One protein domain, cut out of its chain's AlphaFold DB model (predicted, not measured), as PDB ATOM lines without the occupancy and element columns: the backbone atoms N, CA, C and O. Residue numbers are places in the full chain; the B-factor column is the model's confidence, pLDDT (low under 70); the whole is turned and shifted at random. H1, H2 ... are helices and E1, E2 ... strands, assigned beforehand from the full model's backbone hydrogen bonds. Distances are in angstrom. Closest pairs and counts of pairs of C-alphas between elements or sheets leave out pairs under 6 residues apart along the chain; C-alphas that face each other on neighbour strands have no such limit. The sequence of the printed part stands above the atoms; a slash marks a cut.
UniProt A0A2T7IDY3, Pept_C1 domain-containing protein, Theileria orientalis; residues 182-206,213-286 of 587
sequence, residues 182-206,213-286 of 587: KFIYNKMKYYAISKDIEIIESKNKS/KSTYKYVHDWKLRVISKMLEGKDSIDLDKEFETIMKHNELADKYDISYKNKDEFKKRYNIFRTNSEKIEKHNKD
ATOM      1  N   LYS A 182     -47.473 -24.814 -29.539       83.88
ATOM      2  CA  LYS A 182     -47.441 -26.259 -29.259       83.88
ATOM      3  C   LYS A 182     -46.820 -27.019 -30.427       83.88
ATOM      4  O   LYS A 182     -46.002 -27.912 -30.218       83.88
ATOM      5  N   PHE A 183     -47.193 -26.639 -31.642       82.69
ATOM      6  CA  PHE A 183     -46.652 -27.176 -32.878       82.69
ATOM      7  C   PHE A 183     -45.171 -26.823 -33.013       82.69
ATOM      8  O   PHE A 183     -44.355 -27.720 -33.207       82.69
ATOM      9  N   ILE A 184     -44.807 -25.554 -32.792       86.88
ATOM     10  CA  ILE A 184     -43.408 -25.102 -32.829       86.88
ATOM     11  C   ILE A 184     -42.559 -25.886 -31.827       86.88
ATOM     12  O   ILE A 184     -41.508 -26.408 -32.188       86.88
ATOM     13  N   TYR A 185     -43.030 -26.025 -30.585       90.31
ATOM     14  CA  TYR A 185     -42.327 -26.791 -29.557       90.31
ATOM     15  C   TYR A 185     -42.082 -28.242 -29.989       90.31
ATOM     16  O   TYR A 185     -40.964 -28.733 -29.857       90.31
ATOM     17  N   ASN A 186     -43.098 -28.920 -30.532       86.50
ATOM     18  CA  ASN A 186     -42.944 -30.291 -31.016       86.50
ATOM     19  C   ASN A 186     -41.940 -30.365 -32.174       86.50
ATOM     20  O   ASN A 186     -41.067 -31.227 -32.156       86.50
ATOM     21  N   LYS A 187     -42.011 -29.432 -33.134       87.06
ATOM     22  CA  LYS A 187     -41.080 -29.356 -34.267       87.06
ATOM     23  C   LYS A 187     -39.635 -29.183 -33.786       87.06
ATOM     24  O   LYS A 187     -38.757 -29.937 -34.195       87.06
ATOM     25  N   MET A 188     -39.405 -28.265 -32.845       91.31
ATOM     26  CA  MET A 188     -38.096 -28.060 -32.216       91.31
ATOM     27  C   MET A 188     -37.631 -29.297 -31.436       91.31
ATOM     28  O   MET A 188     -36.475 -29.691 -31.551       91.31
ATOM     29  N   LYS A 189     -38.517 -29.940 -30.666       89.75
ATOM     30  CA  LYS A 189     -38.202 -31.157 -29.903       89.75
ATOM     31  C   LYS A 189     -37.750 -32.297 -30.819       89.75
ATOM     32  O   LYS A 189     -36.738 -32.933 -30.542       89.75
ATOM     33  N   TYR A 190     -38.473 -32.547 -31.907       86.12
ATOM     34  CA  TYR A 190     -38.106 -33.586 -32.869       86.12
ATOM     35  C   TYR A 190     -36.826 -33.242 -33.631       86.12
ATOM     36  O   TYR A 190     -35.963 -34.100 -33.792       86.12
ATOM     37  N   TYR A 191     -36.650 -31.980 -34.017       89.25
ATOM     38  CA  TYR A 191     -35.410 -31.525 -34.636       89.25
ATOM     39  C   TYR A 191     -34.192 -31.718 -33.713       89.25
ATOM     40  O   TYR A 191     -33.153 -32.209 -34.145       89.25
ATOM     41  N   ALA A 192     -34.317 -31.406 -32.418       89.12
ATOM     42  CA  ALA A 192     -33.251 -31.664 -31.451       89.12
ATOM     43  C   ALA A 192     -32.872 -33.157 -31.418       89.12
ATOM     44  O   ALA A 192     -31.693 -33.496 -31.508       89.12
ATOM     45  N   ILE A 193     -33.864 -34.052 -31.373       85.12
ATOM     46  CA  ILE A 193     -33.650 -35.509 -31.374       85.12
ATOM     47  C   ILE A 193     -32.953 -35.977 -32.660       85.12
ATOM     48  O   ILE A 193     -32.026 -36.787 -32.588       85.12
ATOM     49  N   SER A 194     -33.361 -35.471 -33.829       85.19
ATOM     50  CA  SER A 194     -32.750 -35.864 -35.108       85.19
ATOM     51  C   SER A 194     -31.300 -35.392 -35.242       85.19
ATOM     52  O   SER A 194     -30.483 -36.089 -35.840       85.19
ATOM     53  N   LYS A 195     -30.943 -34.255 -34.631       86.81
ATOM     54  CA  LYS A 195     -29.577 -33.702 -34.626       86.81
ATOM     55  C   LYS A 195     -28.705 -34.169 -33.449       86.81
ATOM     56  O   LYS A 195     -27.625 -33.608 -33.250       86.81
ATOM     57  N   ASP A 196     -29.153 -35.175 -32.689       86.50
ATOM     58  CA  ASP A 196     -28.492 -35.679 -31.472       86.50
ATOM     59  C   ASP A 196     -28.221 -34.578 -30.423       86.50
ATOM     60  O   ASP A 196     -27.180 -34.555 -29.768       86.50
ATOM     61  N   ILE A 197     -29.171 -33.653 -30.265       87.88
ATOM     62  CA  ILE A 197     -29.156 -32.600 -29.246       87.88
ATOM     63  C   ILE A 197     -29.925 -33.100 -28.016       87.88
ATOM     64  O   ILE A 197     -31.115 -33.409 -28.098       87.88
ATOM     65  N   GLU A 198     -29.256 -33.183 -26.865       88.00
ATOM     66  CA  GLU A 198     -29.854 -33.653 -25.612       88.00
ATOM     67  C   GLU A 198     -30.880 -32.645 -25.078       88.00
ATOM     68  O   GLU A 198     -30.583 -31.464 -24.892       88.00
ATOM     69  N   ILE A 199     -32.093 -33.115 -24.774       87.94
ATOM     70  CA  ILE A 199     -33.117 -32.292 -24.125       87.94
ATOM     71  C   ILE A 199     -33.093 -32.552 -22.621       87.94
ATOM     72  O   ILE A 199     -33.448 -33.635 -22.158       87.94
ATOM     73  N   ILE A 200     -32.722 -31.537 -21.845       86.94
ATOM     74  CA  ILE A 200     -32.651 -31.637 -20.386       86.94
ATOM     75  C   ILE A 200     -34.024 -31.297 -19.788       86.94
ATOM     76  O   ILE A 200     -34.452 -30.140 -19.805       86.94
ATOM     77  N   GLU A 201     -34.709 -32.302 -19.230       79.62
ATOM     78  CA  GLU A 201     -36.058 -32.155 -18.650       79.62
ATOM     79  C   GLU A 201     -36.069 -31.526 -17.245       79.62
ATOM     80  O   GLU A 201     -37.053 -30.909 -16.833       79.62
ATOM     81  N   SER A 202     -34.977 -31.653 -16.486       64.31
ATOM     82  CA  SER A 202     -34.929 -31.148 -15.109       64.31
ATOM     83  C   SER A 202     -34.669 -29.635 -15.044       64.31
ATOM     84  O   SER A 202     -33.893 -29.094 -15.834       64.31
ATOM     85  N   LYS A 203     -35.251 -28.964 -14.037       52.69
ATOM     86  CA  LYS A 203     -34.900 -27.578 -13.661       52.69
ATOM     87  C   LYS A 203     -33.528 -27.461 -12.975       52.69
ATOM     88  O   LYS A 203     -32.969 -26.374 -12.978       52.69
ATOM     89  N   ASN A 204     -33.023 -28.559 -12.394       44.69
ATOM     90  CA  ASN A 204     -31.907 -28.564 -11.434       44.69
ATOM     91  C   ASN A 204     -30.620 -29.247 -11.925       44.69
ATOM     92  O   ASN A 204     -29.629 -29.211 -11.205       44.69
ATOM     93  N   LYS A 205     -30.580 -29.847 -13.122       43.56
ATOM     94  CA  LYS A 205     -29.295 -30.070 -13.797       43.56
ATOM     95  C   LYS A 205     -28.807 -28.707 -14.284       43.56
ATOM     96  O   LYS A 205     -29.023 -28.358 -15.439       43.56
ATOM     97  N   SER A 206     -28.184 -27.926 -13.406       43.09
ATOM     98  CA  SER A 206     -27.044 -27.155 -13.879       43.09
ATOM     99  C   SER A 206     -25.968 -28.175 -14.231       43.09
ATOM    100  O   SER A 206     -25.830 -29.208 -13.569       43.09
ATOM    101  N   LYS A 213     -17.936 -30.547 -20.489       41.69
ATOM    102  CA  LYS A 213     -17.132 -30.095 -21.623       41.69
ATOM    103  C   LYS A 213     -18.110 -29.469 -22.621       41.69
ATOM    104  O   LYS A 213     -19.131 -30.092 -22.916       41.69
ATOM    105  N   SER A 214     -17.790 -28.292 -23.156       46.97
ATOM    106  CA  SER A 214     -18.542 -27.526 -24.175       46.97
ATOM    107  C   SER A 214     -18.853 -28.289 -25.480       46.97
ATOM    108  O   SER A 214     -19.334 -27.729 -26.456       46.97
ATOM    109  N   THR A 215     -18.577 -29.590 -25.518       46.88
ATOM    110  CA  THR A 215     -18.767 -30.504 -26.639       46.88
ATOM    111  C   THR A 215     -20.164 -31.125 -26.717       46.88
ATOM    112  O   THR A 215     -20.456 -31.801 -27.703       46.88
ATOM    113  N   TYR A 216     -21.029 -30.962 -25.709       55.38
ATOM    114  CA  TYR A 216     -22.375 -31.544 -25.739       55.38
ATOM    115  C   TYR A 216     -23.390 -30.562 -26.326       55.38
ATOM    116  O   TYR A 216     -23.604 -29.479 -25.793       55.38
ATOM    117  N   LYS A 217     -24.062 -30.962 -27.410       80.06
ATOM    118  CA  LYS A 217     -25.223 -30.235 -27.930       80.06
ATOM    119  C   LYS A 217     -26.404 -30.504 -27.002       80.06
ATOM    120  O   LYS A 217     -26.916 -31.619 -26.997       80.06
ATOM    121  N   TYR A 218     -26.842 -29.518 -26.228       85.31
ATOM    122  CA  TYR A 218     -27.999 -29.669 -25.342       85.31
ATOM    123  C   TYR A 218     -28.926 -28.458 -25.376       85.31
ATOM    124  O   TYR A 218     -28.541 -27.345 -25.728       85.31
ATOM    125  N   VAL A 219     -30.169 -28.662 -24.952       88.25
ATOM    126  CA  VAL A 219     -31.128 -27.590 -24.700       88.25
ATOM    127  C   VAL A 219     -32.065 -27.985 -23.562       88.25
ATOM    128  O   VAL A 219     -32.533 -29.117 -23.477       88.25
ATOM    129  N   HIS A 220     -32.370 -27.059 -22.657       88.75
ATOM    130  CA  HIS A 220     -33.364 -27.339 -21.622       88.75
ATOM    131  C   HIS A 220     -34.780 -27.339 -22.205       88.75
ATOM    132  O   HIS A 220     -35.154 -26.419 -22.936       88.75
ATOM    133  N   ASP A 221     -35.613 -28.297 -21.786       90.25
ATOM    134  CA  ASP A 221     -37.021 -28.386 -22.202       90.25
ATOM    135  C   ASP A 221     -37.777 -27.073 -21.949       90.25
ATOM    136  O   ASP A 221     -38.537 -26.581 -22.785       90.25
ATOM    137  N   TRP A 222     -37.522 -26.442 -20.799       90.31
ATOM    138  CA  TRP A 222     -38.166 -25.180 -20.459       90.31
ATOM    139  C   TRP A 222     -37.727 -24.022 -21.368       90.31
ATOM    140  O   TRP A 222     -38.566 -23.159 -21.631       90.31
ATOM    141  N   LYS A 223     -36.476 -24.006 -21.867       92.69
ATOM    142  CA  LYS A 223     -36.003 -23.012 -22.848       92.69
ATOM    143  C   LYS A 223     -36.735 -23.215 -24.172       92.69
ATOM    144  O   LYS A 223     -37.312 -22.255 -24.675       92.69
ATOM    145  N   LEU A 224     -36.845 -24.458 -24.661       93.38
ATOM    146  CA  LEU A 224     -37.616 -24.776 -25.874       93.38
ATOM    147  C   LEU A 224     -39.065 -24.285 -25.788       93.38
ATOM    148  O   LEU A 224     -39.573 -23.698 -26.737       93.38
ATOM    149  N   ARG A 225     -39.726 -24.459 -24.638       92.88
ATOM    150  CA  ARG A 225     -41.096 -23.954 -24.427       92.88
ATOM    151  C   ARG A 225     -41.197 -22.431 -24.410       92.88
ATOM    152  O   ARG A 225     -42.246 -21.893 -24.748       92.88
ATOM    153  N   VAL A 226     -40.169 -21.729 -23.933       94.50
ATOM    154  CA  VAL A 226     -40.154 -20.259 -23.960       94.50
ATOM    155  C   VAL A 226     -39.933 -19.776 -25.390       94.50
ATOM    156  O   VAL A 226     -40.695 -18.937 -25.861       94.50
ATOM    157  N   ILE A 227     -38.964 -20.361 -26.094       95.25
ATOM    158  CA  ILE A 227     -38.643 -20.029 -27.485       95.25
ATOM    159  C   ILE A 227     -39.836 -20.327 -28.398       95.25
ATOM    160  O   ILE A 227     -40.217 -19.480 -29.199       95.25
ATOM    161  N   SER A 228     -40.524 -21.456 -28.222       92.75
ATOM    162  CA  SER A 228     -41.695 -21.784 -29.042       92.75
ATOM    163  C   SER A 228     -42.833 -20.769 -28.900       92.75
ATOM    164  O   SER A 228     -43.503 -20.458 -29.879       92.75
ATOM    165  N   LYS A 229     -43.022 -20.204 -27.700       92.44
ATOM    166  CA  LYS A 229     -43.959 -19.095 -27.462       92.44
ATOM    167  C   LYS A 229     -43.474 -17.776 -28.059       92.44
ATOM    168  O   LYS A 229     -44.294 -16.939 -28.409       92.44
ATOM    169  N   MET A 230     -42.163 -17.551 -28.133       92.75
ATOM    170  CA  MET A 230     -41.597 -16.364 -28.791       92.75
ATOM    171  C   MET A 230     -41.778 -16.400 -30.310       92.75
ATOM    172  O   MET A 230     -41.892 -15.347 -30.928       92.75
ATOM    173  N   LEU A 231     -41.775 -17.596 -30.899       90.50
ATOM    174  CA  LEU A 231     -41.882 -17.820 -32.343       90.50
ATOM    175  C   LEU A 231     -43.327 -17.980 -32.838       90.50
ATOM    176  O   LEU A 231     -43.549 -18.137 -34.037       90.50
ATOM    177  N   GLU A 232     -44.303 -17.965 -31.934       88.06
ATOM    178  CA  GLU A 232     -45.722 -18.061 -32.269       88.06
ATOM    179  C   GLU A 232     -46.151 -16.926 -33.210       88.06
ATOM    180  O   GLU A 232     -45.747 -15.775 -33.039       88.06
ATOM    181  N   GLY A 233     -46.949 -17.254 -34.230       82.56
ATOM    182  CA  GLY A 233     -47.393 -16.286 -35.240       82.56
ATOM    183  C   GLY A 233     -46.390 -15.999 -36.363       82.56
ATOM    184  O   GLY A 233     -46.677 -15.170 -37.219       82.56
ATOM    185  N   LYS A 234     -45.226 -16.665 -36.399       82.19
ATOM    186  CA  LYS A 234     -44.310 -16.614 -37.554       82.19
ATOM    187  C   LYS A 234     -44.827 -17.482 -38.711       82.19
ATOM    188  O   LYS A 234     -45.365 -18.564 -38.476       82.19
ATOM    189  N   ASP A 235     -44.588 -17.030 -39.944       78.81
ATOM    190  CA  ASP A 235     -44.981 -17.740 -41.176       78.81
ATOM    191  C   ASP A 235     -44.191 -19.039 -41.387       78.81
ATOM    192  O   ASP A 235     -44.711 -20.034 -41.890       78.81
ATOM    193  N   SER A 236     -42.909 -19.033 -41.014       82.38
ATOM    194  CA  SER A 236     -42.014 -20.188 -41.070       82.38
ATOM    195  C   SER A 236     -40.880 -20.041 -40.051       82.38
ATOM    196  O   SER A 236     -40.642 -18.954 -39.516       82.38
ATOM    197  N   ILE A 237     -40.202 -21.150 -39.751       84.62
ATOM    198  CA  ILE A 237     -39.068 -21.204 -38.821       84.62
ATOM    199  C   ILE A 237     -37.955 -22.015 -39.478       84.62
ATOM    200  O   ILE A 237     -38.158 -23.183 -39.810       84.62
ATOM    201  N   ASP A 238     -36.784 -21.399 -39.612       90.38
ATOM    202  CA  ASP A 238     -35.538 -22.079 -39.955       90.38
ATOM    203  C   ASP A 238     -34.962 -22.722 -38.684       90.38
ATOM    204  O   ASP A 238     -34.431 -22.039 -37.804       90.38
ATOM    205  N   LEU A 239     -35.146 -24.037 -38.551       90.38
ATOM    206  CA  LEU A 239     -34.718 -24.777 -37.364       90.38
ATOM    207  C   LEU A 239     -33.205 -24.972 -37.310       90.38
ATOM    208  O   LEU A 239     -32.671 -25.023 -36.205       90.38
ATOM    209  N   ASP A 240     -32.522 -25.054 -38.456       91.12
ATOM    210  CA  ASP A 240     -31.061 -25.148 -38.474       91.12
ATOM    211  C   ASP A 240     -30.456 -23.861 -37.900       91.12
ATOM    212  O   ASP A 240     -29.684 -23.921 -36.939       91.12
ATOM    213  N   LYS A 241     -30.911 -22.695 -38.379       91.88
ATOM    214  CA  LYS A 241     -30.474 -21.395 -37.849       91.88
ATOM    215  C   LYS A 241     -30.881 -21.179 -36.388       91.88
ATOM    216  O   LYS A 241     -30.098 -20.656 -35.591       91.88
ATOM    217  N   GLU A 242     -32.102 -21.561 -36.005       93.69
ATOM    218  CA  GLU A 242     -32.562 -21.377 -34.623       93.69
ATOM    219  C   GLU A 242     -31.732 -22.218 -33.649       93.69
ATOM    220  O   GLU A 242     -31.291 -21.703 -32.625       93.69
ATOM    221  N   PHE A 243     -31.460 -23.487 -33.963       93.56
ATOM    222  CA  PHE A 243     -30.638 -24.321 -33.089       93.56
ATOM    223  C   PHE A 243     -29.171 -23.902 -33.074       93.56
ATOM    224  O   PHE A 243     -28.568 -23.957 -32.005       93.56
ATOM    225  N   GLU A 244     -28.612 -23.417 -34.185       92.81
ATOM    226  CA  GLU A 244     -27.290 -22.776 -34.180       92.81
ATOM    227  C   GLU A 244     -27.255 -21.602 -33.187       92.81
ATOM    228  O   GLU A 244     -26.353 -21.511 -32.353       92.81
ATOM    229  N   THR A 245     -28.291 -20.759 -33.201       94.81
ATOM    230  CA  THR A 245     -28.424 -19.628 -32.270       94.81
ATOM    231  C   THR A 245     -28.543 -20.095 -30.813       94.81
ATOM    232  O   THR A 245     -27.890 -19.533 -29.934       94.81
ATOM    233  N   ILE A 246     -29.314 -21.157 -30.537       94.12
ATOM    234  CA  ILE A 246     -29.420 -21.751 -29.190       94.12
ATOM    235  C   ILE A 246     -28.055 -22.255 -28.703       94.12
ATOM    236  O   ILE A 246     -27.720 -22.045 -27.536       94.12
ATOM    237  N   MET A 247     -27.273 -22.917 -29.564       92.12
ATOM    238  CA  MET A 247     -25.951 -23.426 -29.183       92.12
ATOM    239  C   MET A 247     -24.999 -22.275 -28.840       92.12
ATOM    240  O   MET A 247     -24.440 -22.274 -27.748       92.12
ATOM    241  N   LYS A 248     -24.908 -21.247 -29.696       93.06
ATOM    242  CA  LYS A 248     -24.079 -20.054 -29.440       93.06
ATOM    243  C   LYS A 248     -24.481 -19.327 -28.154       93.06
ATOM    244  O   LYS A 248     -23.634 -18.857 -27.403       93.06
ATOM    245  N   HIS A 249     -25.779 -19.260 -27.868       93.50
ATOM    246  CA  HIS A 249     -26.274 -18.695 -26.616       93.50
ATOM    247  C   HIS A 249     -25.859 -19.532 -25.396       93.50
ATOM    248  O   HIS A 249     -25.544 -18.977 -24.348       93.50
ATOM    249  N   ASN A 250     -25.894 -20.865 -25.483       89.75
ATOM    250  CA  ASN A 250     -25.422 -21.712 -24.385       89.75
ATOM    251  C   ASN A 250     -23.912 -21.540 -24.169       89.75
ATOM    252  O   ASN A 250     -23.501 -21.375 -23.028       89.75
ATOM    253  N   GLU A 251     -23.116 -21.475 -25.239       89.31
ATOM    254  CA  GLU A 251     -21.677 -21.189 -25.153       89.31
ATOM    255  C   GLU A 251     -21.401 -19.839 -24.475       89.31
ATOM    256  O   GLU A 251     -20.538 -19.755 -23.603       89.31
ATOM    257  N   LEU A 252     -22.161 -18.793 -24.826       90.25
ATOM    258  CA  LEU A 252     -22.087 -17.491 -24.159       90.25
ATOM    259  C   LEU A 252     -22.419 -17.610 -22.665       90.25
ATOM    260  O   LEU A 252     -21.677 -17.099 -21.822       90.25
ATOM    261  N   ALA A 253     -23.539 -18.258 -22.343       87.88
ATOM    262  CA  ALA A 253     -23.998 -18.398 -20.970       87.88
ATOM    263  C   ALA A 253     -22.988 -19.171 -20.113       87.88
ATOM    264  O   ALA A 253     -22.723 -18.761 -18.989       87.88
ATOM    265  N   ASP A 254     -22.373 -20.218 -20.661       84.75
ATOM    266  CA  ASP A 254     -21.330 -20.985 -19.982       84.75
ATOM    267  C   ASP A 254     -20.037 -20.162 -19.832       84.75
ATOM    268  O   ASP A 254     -19.436 -20.147 -18.758       84.75
ATOM    269  N   LYS A 255     -19.624 -19.422 -20.876       85.62
ATOM    270  CA  LYS A 255     -18.417 -18.570 -20.868       85.62
ATOM    271  C   LYS A 255     -18.474 -17.488 -19.786       85.62
ATOM    272  O   LYS A 255     -17.448 -17.185 -19.181       85.62
ATOM    273  N   TYR A 256     -19.647 -16.898 -19.563       84.25
ATOM    274  CA  TYR A 256     -19.838 -15.772 -18.642       84.25
ATOM    275  C   TYR A 256     -20.643 -16.131 -17.377       84.25
ATOM    276  O   TYR A 256     -21.055 -15.223 -16.658       84.25
ATOM    277  N   ASP A 257     -20.867 -17.424 -17.106       85.25
ATOM    278  CA  ASP A 257     -21.661 -17.939 -15.972       85.25
ATOM    279  C   ASP A 257     -23.031 -17.236 -15.826       85.25
ATOM    280  O   ASP A 257     -23.454 -16.782 -14.757       85.25
ATOM    281  N   ILE A 258     -23.732 -17.077 -16.953       84.69
ATOM    282  CA  ILE A 258     -25.001 -16.354 -17.014       84.69
ATOM    283  C   ILE A 258     -26.118 -17.233 -16.460       84.69
ATOM    284  O   ILE A 258     -26.442 -18.302 -16.981       84.69
ATOM    285  N   SER A 259     -26.803 -16.707 -15.447       84.62
ATOM    286  CA  SER A 259     -28.043 -17.266 -14.923       84.62
ATOM    287  C   SER A 259     -29.200 -16.278 -15.079       84.62
ATOM    288  O   SER A 259     -29.021 -15.060 -15.068       84.62
ATOM    289  N   TYR A 260     -30.413 -16.813 -15.238       85.88
ATOM    290  CA  TYR A 260     -31.635 -16.021 -15.400       85.88
ATOM    291  C   TYR A 260     -32.499 -16.161 -14.150       85.88
ATOM    292  O   TYR A 260     -32.774 -17.276 -13.703       85.88
ATOM    293  N   LYS A 261     -32.994 -15.043 -13.615       85.75
ATOM    294  CA  LYS A 261     -33.862 -15.016 -12.427       85.75
ATOM    295  C   LYS A 261     -35.186 -15.720 -12.692       85.75
ATOM    296  O   LYS A 261     -35.763 -16.335 -11.798       85.75
ATOM    297  N   ASN A 262     -35.706 -15.594 -13.913       86.44
ATOM    298  CA  ASN A 262     -36.964 -16.201 -14.326       86.44
ATOM    299  C   ASN A 262     -37.044 -16.385 -15.854       86.44
ATOM    300  O   ASN A 262     -36.162 -15.982 -16.613       86.44
ATOM    301  N   LYS A 263     -38.135 -17.016 -16.308       89.75
ATOM    302  CA  LYS A 263     -38.376 -17.299 -17.730       89.75
ATOM    303  C   LYS A 263     -38.587 -16.041 -18.572       89.75
ATOM    304  O   LYS A 263     -38.282 -16.086 -19.760       89.75
ATOM    305  N   ASP A 264     -39.099 -14.959 -17.990       89.06
ATOM    306  CA  ASP A 264     -39.356 -13.710 -18.715       89.06
ATOM    307  C   ASP A 264     -38.058 -12.936 -18.967       89.06
ATOM    308  O   ASP A 264     -37.863 -12.405 -20.059       89.06
ATOM    309  N   GLU A 265     -37.128 -12.946 -18.009       88.44
ATOM    310  CA  GLU A 265     -35.773 -12.429 -18.203       88.44
ATOM    311  C   GLU A 265     -35.039 -13.210 -19.295       88.44
ATOM    312  O   GLU A 265     -34.508 -12.594 -20.218       88.44
ATOM    313  N   PHE A 266     -35.085 -14.549 -19.250       92.75
ATOM    314  CA  PHE A 266     -34.546 -15.385 -20.326       92.75
ATOM    315  C   PHE A 266     -35.197 -15.044 -21.671       92.75
ATOM    316  O   PHE A 266     -34.493 -14.800 -22.641       92.75
ATOM    317  N   LYS A 267     -36.534 -14.959 -21.733       93.06
ATOM    318  CA  LYS A 267     -37.270 -14.599 -22.955       93.06
ATOM    319  C   LYS A 267     -36.771 -13.273 -23.538       93.06
ATOM    320  O   LYS A 267     -36.531 -13.186 -24.739       93.06
ATOM    321  N   LYS A 268     -36.616 -12.248 -22.692       91.62
ATOM    322  CA  LYS A 268     -36.144 -10.915 -23.091       91.62
ATOM    323  C   LYS A 268     -34.703 -10.962 -23.606       91.62
ATOM    324  O   LYS A 268     -34.452 -10.500 -24.716       91.62
ATOM    325  N   ARG A 269     -33.778 -11.523 -22.821       92.25
ATOM    326  CA  ARG A 269     -32.347 -11.598 -23.156       92.25
ATOM    327  C   ARG A 269     -32.077 -12.474 -24.372       92.25
ATOM    328  O   ARG A 269     -31.371 -12.042 -25.273       92.25
ATOM    329  N   TYR A 270     -32.731 -13.631 -24.468       94.94
ATOM    330  CA  TYR A 270     -32.641 -14.499 -25.640       94.94
ATOM    331  C   TYR A 270     -33.160 -13.796 -26.898       94.94
ATOM    332  O   TYR A 270     -32.550 -13.902 -27.955       94.94
ATOM    333  N   ASN A 271     -34.250 -13.020 -26.812       93.88
ATOM    334  CA  ASN A 271     -34.734 -12.260 -27.968       93.88
ATOM    335  C   ASN A 271     -33.701 -11.238 -28.463       93.88
ATOM    336  O   ASN A 271     -33.481 -11.125 -29.664       93.88
ATOM    337  N   ILE A 272     -33.059 -10.526 -27.533       93.88
ATOM    338  CA  ILE A 272     -31.979  -9.583 -27.840       93.88
ATOM    339  C   ILE A 272     -30.785 -10.322 -28.452       93.88
ATOM    340  O   ILE A 272     -30.283  -9.908 -29.495       93.88
ATOM    341  N   PHE A 273     -30.387 -11.449 -27.859       95.62
ATOM    342  CA  PHE A 273     -29.315 -12.296 -28.373       95.62
ATOM    343  C   PHE A 273     -29.580 -12.773 -29.791       95.62
ATOM    344  O   PHE A 273     -28.680 -12.696 -30.619       95.62
ATOM    345  N   ARG A 274     -30.803 -13.207 -30.117       94.75
ATOM    346  CA  ARG A 274     -31.170 -13.593 -31.488       94.75
ATOM    347  C   ARG A 274     -30.965 -12.434 -32.462       94.75
ATOM    348  O   ARG A 274     -30.318 -12.616 -33.486       94.75
ATOM    349  N   THR A 275     -31.451 -11.238 -32.130       94.44
ATOM    350  CA  THR A 275     -31.266 -10.043 -32.973       94.44
ATOM    351  C   THR A 275     -29.787  -9.678 -33.137       94.44
ATOM    352  O   THR A 275     -29.334  -9.415 -34.250       94.44
ATOM    353  N   ASN A 276     -29.011  -9.707 -32.054       95.62
ATOM    354  CA  ASN A 276     -27.574  -9.444 -32.103       95.62
ATOM    355  C   ASN A 276     -26.807 -10.549 -32.848       95.62
ATOM    356  O   ASN A 276     -25.860 -10.243 -33.561       95.62
ATOM    357  N   SER A 277     -27.244 -11.807 -32.769       96.19
ATOM    358  CA  SER A 277     -26.654 -12.933 -33.506       96.19
ATOM    359  C   SER A 277     -26.778 -12.738 -35.009       96.19
ATOM    360  O   SER A 277     -25.799 -12.897 -35.728       96.19
ATOM    361  N   GLU A 278     -27.953 -12.320 -35.482       94.88
ATOM    362  CA  GLU A 278     -28.164 -12.008 -36.898       94.88
ATOM    363  C   GLU A 278     -27.280 -10.850 -37.365       94.88
ATOM    364  O   GLU A 278     -26.756 -10.875 -38.479       94.88
ATOM    365  N   LYS A 279     -27.082  -9.847 -36.502       95.19
ATOM    366  CA  LYS A 279     -26.186  -8.721 -36.766       95.19
ATOM    367  C   LYS A 279     -24.726  -9.162 -36.866       95.19
ATOM    368  O   LYS A 279     -24.078  -8.820 -37.852       95.19
ATOM    369  N   ILE A 280     -24.249  -9.953 -35.902       97.25
ATOM    370  CA  ILE A 280     -22.893 -10.519 -35.881       97.25
ATOM    371  C   ILE A 280     -22.654 -11.349 -37.143       97.25
ATOM    372  O   ILE A 280     -21.679 -11.128 -37.854       97.25
ATOM    373  N   GLU A 281     -23.565 -12.266 -37.475       95.69
ATOM    374  CA  GLU A 281     -23.434 -13.129 -38.652       95.69
ATOM    375  C   GLU A 281     -23.447 -12.341 -39.958       95.69
ATOM    376  O   GLU A 281     -22.687 -12.652 -40.873       95.69
ATOM    377  N   LYS A 282     -24.312 -11.328 -40.070       96.44
ATOM    378  CA  LYS A 282     -24.368 -10.475 -41.259       96.44
ATOM    379  C   LYS A 282     -23.081  -9.668 -41.418       96.44
ATOM    380  O   LYS A 282     -22.557  -9.616 -42.527       96.44
ATOM    381  N   HIS A 283     -22.582  -9.067 -40.338       96.88
ATOM    382  CA  HIS A 283     -21.341  -8.289 -40.338       96.88
ATOM    383  C   HIS A 283     -20.132  -9.165 -40.681       96.88
ATOM    384  O   HIS A 283     -19.396  -8.872 -41.617       96.88
ATOM    385  N   ASN A 284     -19.986 -10.307 -40.003       97.62
ATOM    386  CA  ASN A 284     -18.844 -11.207 -40.177       97.62
ATOM    387  C   ASN A 284     -18.842 -11.957 -41.526       97.62
ATOM    388  O   ASN A 284     -17.848 -12.593 -41.872       97.62
ATOM    389  N   LYS A 285     -19.931 -11.897 -42.306       97.12
ATOM    390  CA  LYS A 285     -19.978 -12.420 -43.682       97.12
ATOM    391  C   LYS A 285     -19.358 -11.474 -44.712       97.12
ATOM    392  O   LYS A 285     -19.033 -11.941 -45.800       97.12
ATOM    393  N   ASP A 286     -19.195 -10.187 -44.407       95.88
ATOM    394  CA  ASP A 286     -18.579  -9.234 -45.336       95.88
ATOM    395  C   ASP A 286     -17.058  -9.467 -45.408       95.88
ATOM    396  O   ASP A 286     -16.373  -9.286 -44.397       95.88
TER     397      ASP A 286
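AT A GLANCE: This is residues 182 to 206 and 213 to 286 of the 587 residues of the protein "Pept_C1 domain-containing protein" of Theileria orientalis (UniProt A0A2T7IDY3). Four helices pack crosswise into a compact cluster: H2 and H3 lie between the long H4, which crosses both of them on one side, and H1 with the two short strands E1 and E2 on the other side. The far end of H4 and the two residues after it, residues 279 to 286, stick out from this body. The printed part has 99 residues, with four named helices and two named strands in the order H1, E1, E2, H2, H3, H4; the class is mostly helix, and E1 and E2 make a parallel sheet of two strands. It is compact, with a radius of gyration of the C-alphas of 13.3 A, and the C-alphas span 40 by 33 by 27 A.

IN THESE COORDINATES: H1 is residues 182 to 194, from C-alpha 182 at (-47.441, -26.259, -29.259), and is 18.5 A long. E1 is residues 198 to 200, 6.3 A, and E2 is residues 218 to 220, 6.9 A. H2 is residues 221 to 230, 14.5 A. H3 is residues 239 to 255, 24.0 A, with C-alpha 239 at (-34.718, -24.777, -37.364). H4, residues 263 to 284, is 30.4 A long and ends with C-alpha 284 at (-18.844, -11.207, -40.177).

HOW THE PARTS SIT: H1 and H2 touch at a steep tilt of 48 degrees, opposite ways; their closest C-alphas, of Tyr 185 and Ser 228, are 5.1 A apart. With residues 188 to 192 alone H1 only just touches H3, with 3 pairs of C-alphas within 8 A; the closest are those of Met 188 and Leu 239, 7.0 A, and the lines are about perpendicular at 76 degrees. E1 and E2 are parallel neighbours with 26 degrees between their directions; N 200 and O 219 are 2.9 A apart and N 219 and O 198 2.8 A, both within hydrogen-bond range. The closest C-alphas of E2 and H3, of Val 219 and Ile 246, are 7.6 A apart. H4 touches H2 with its residues 263 to 267 alone, closest at the C-alphas of Val 226 and Lys 267, 6.4 A; at 73 degrees they are only just about perpendicular. H3 and H4 touch, about perpendicular at 74 degrees, with the C-alphas of Thr 245 and Arg 274 closest at 6.7 A. H1 and H4 are apart, and so are H2 and H3. In H1, H2, H3 and H4 every O i to N i+4 pair is within hydrogen-bond range.

THE WHOLE: The two C-alphas farthest apart, of Asn 204 and Asp 286, are 41.2 A apart. Residues 207 to 212 are not printed, and C-alphas 206 and 213 are 12.9 A apart across this cut, which lies in the link from E1 to E2. Of the links that are printed whole, none is long. The mean pLDDT of the printed part is 86.2, and residues 202 to 206 and 213 to 216 are under 70.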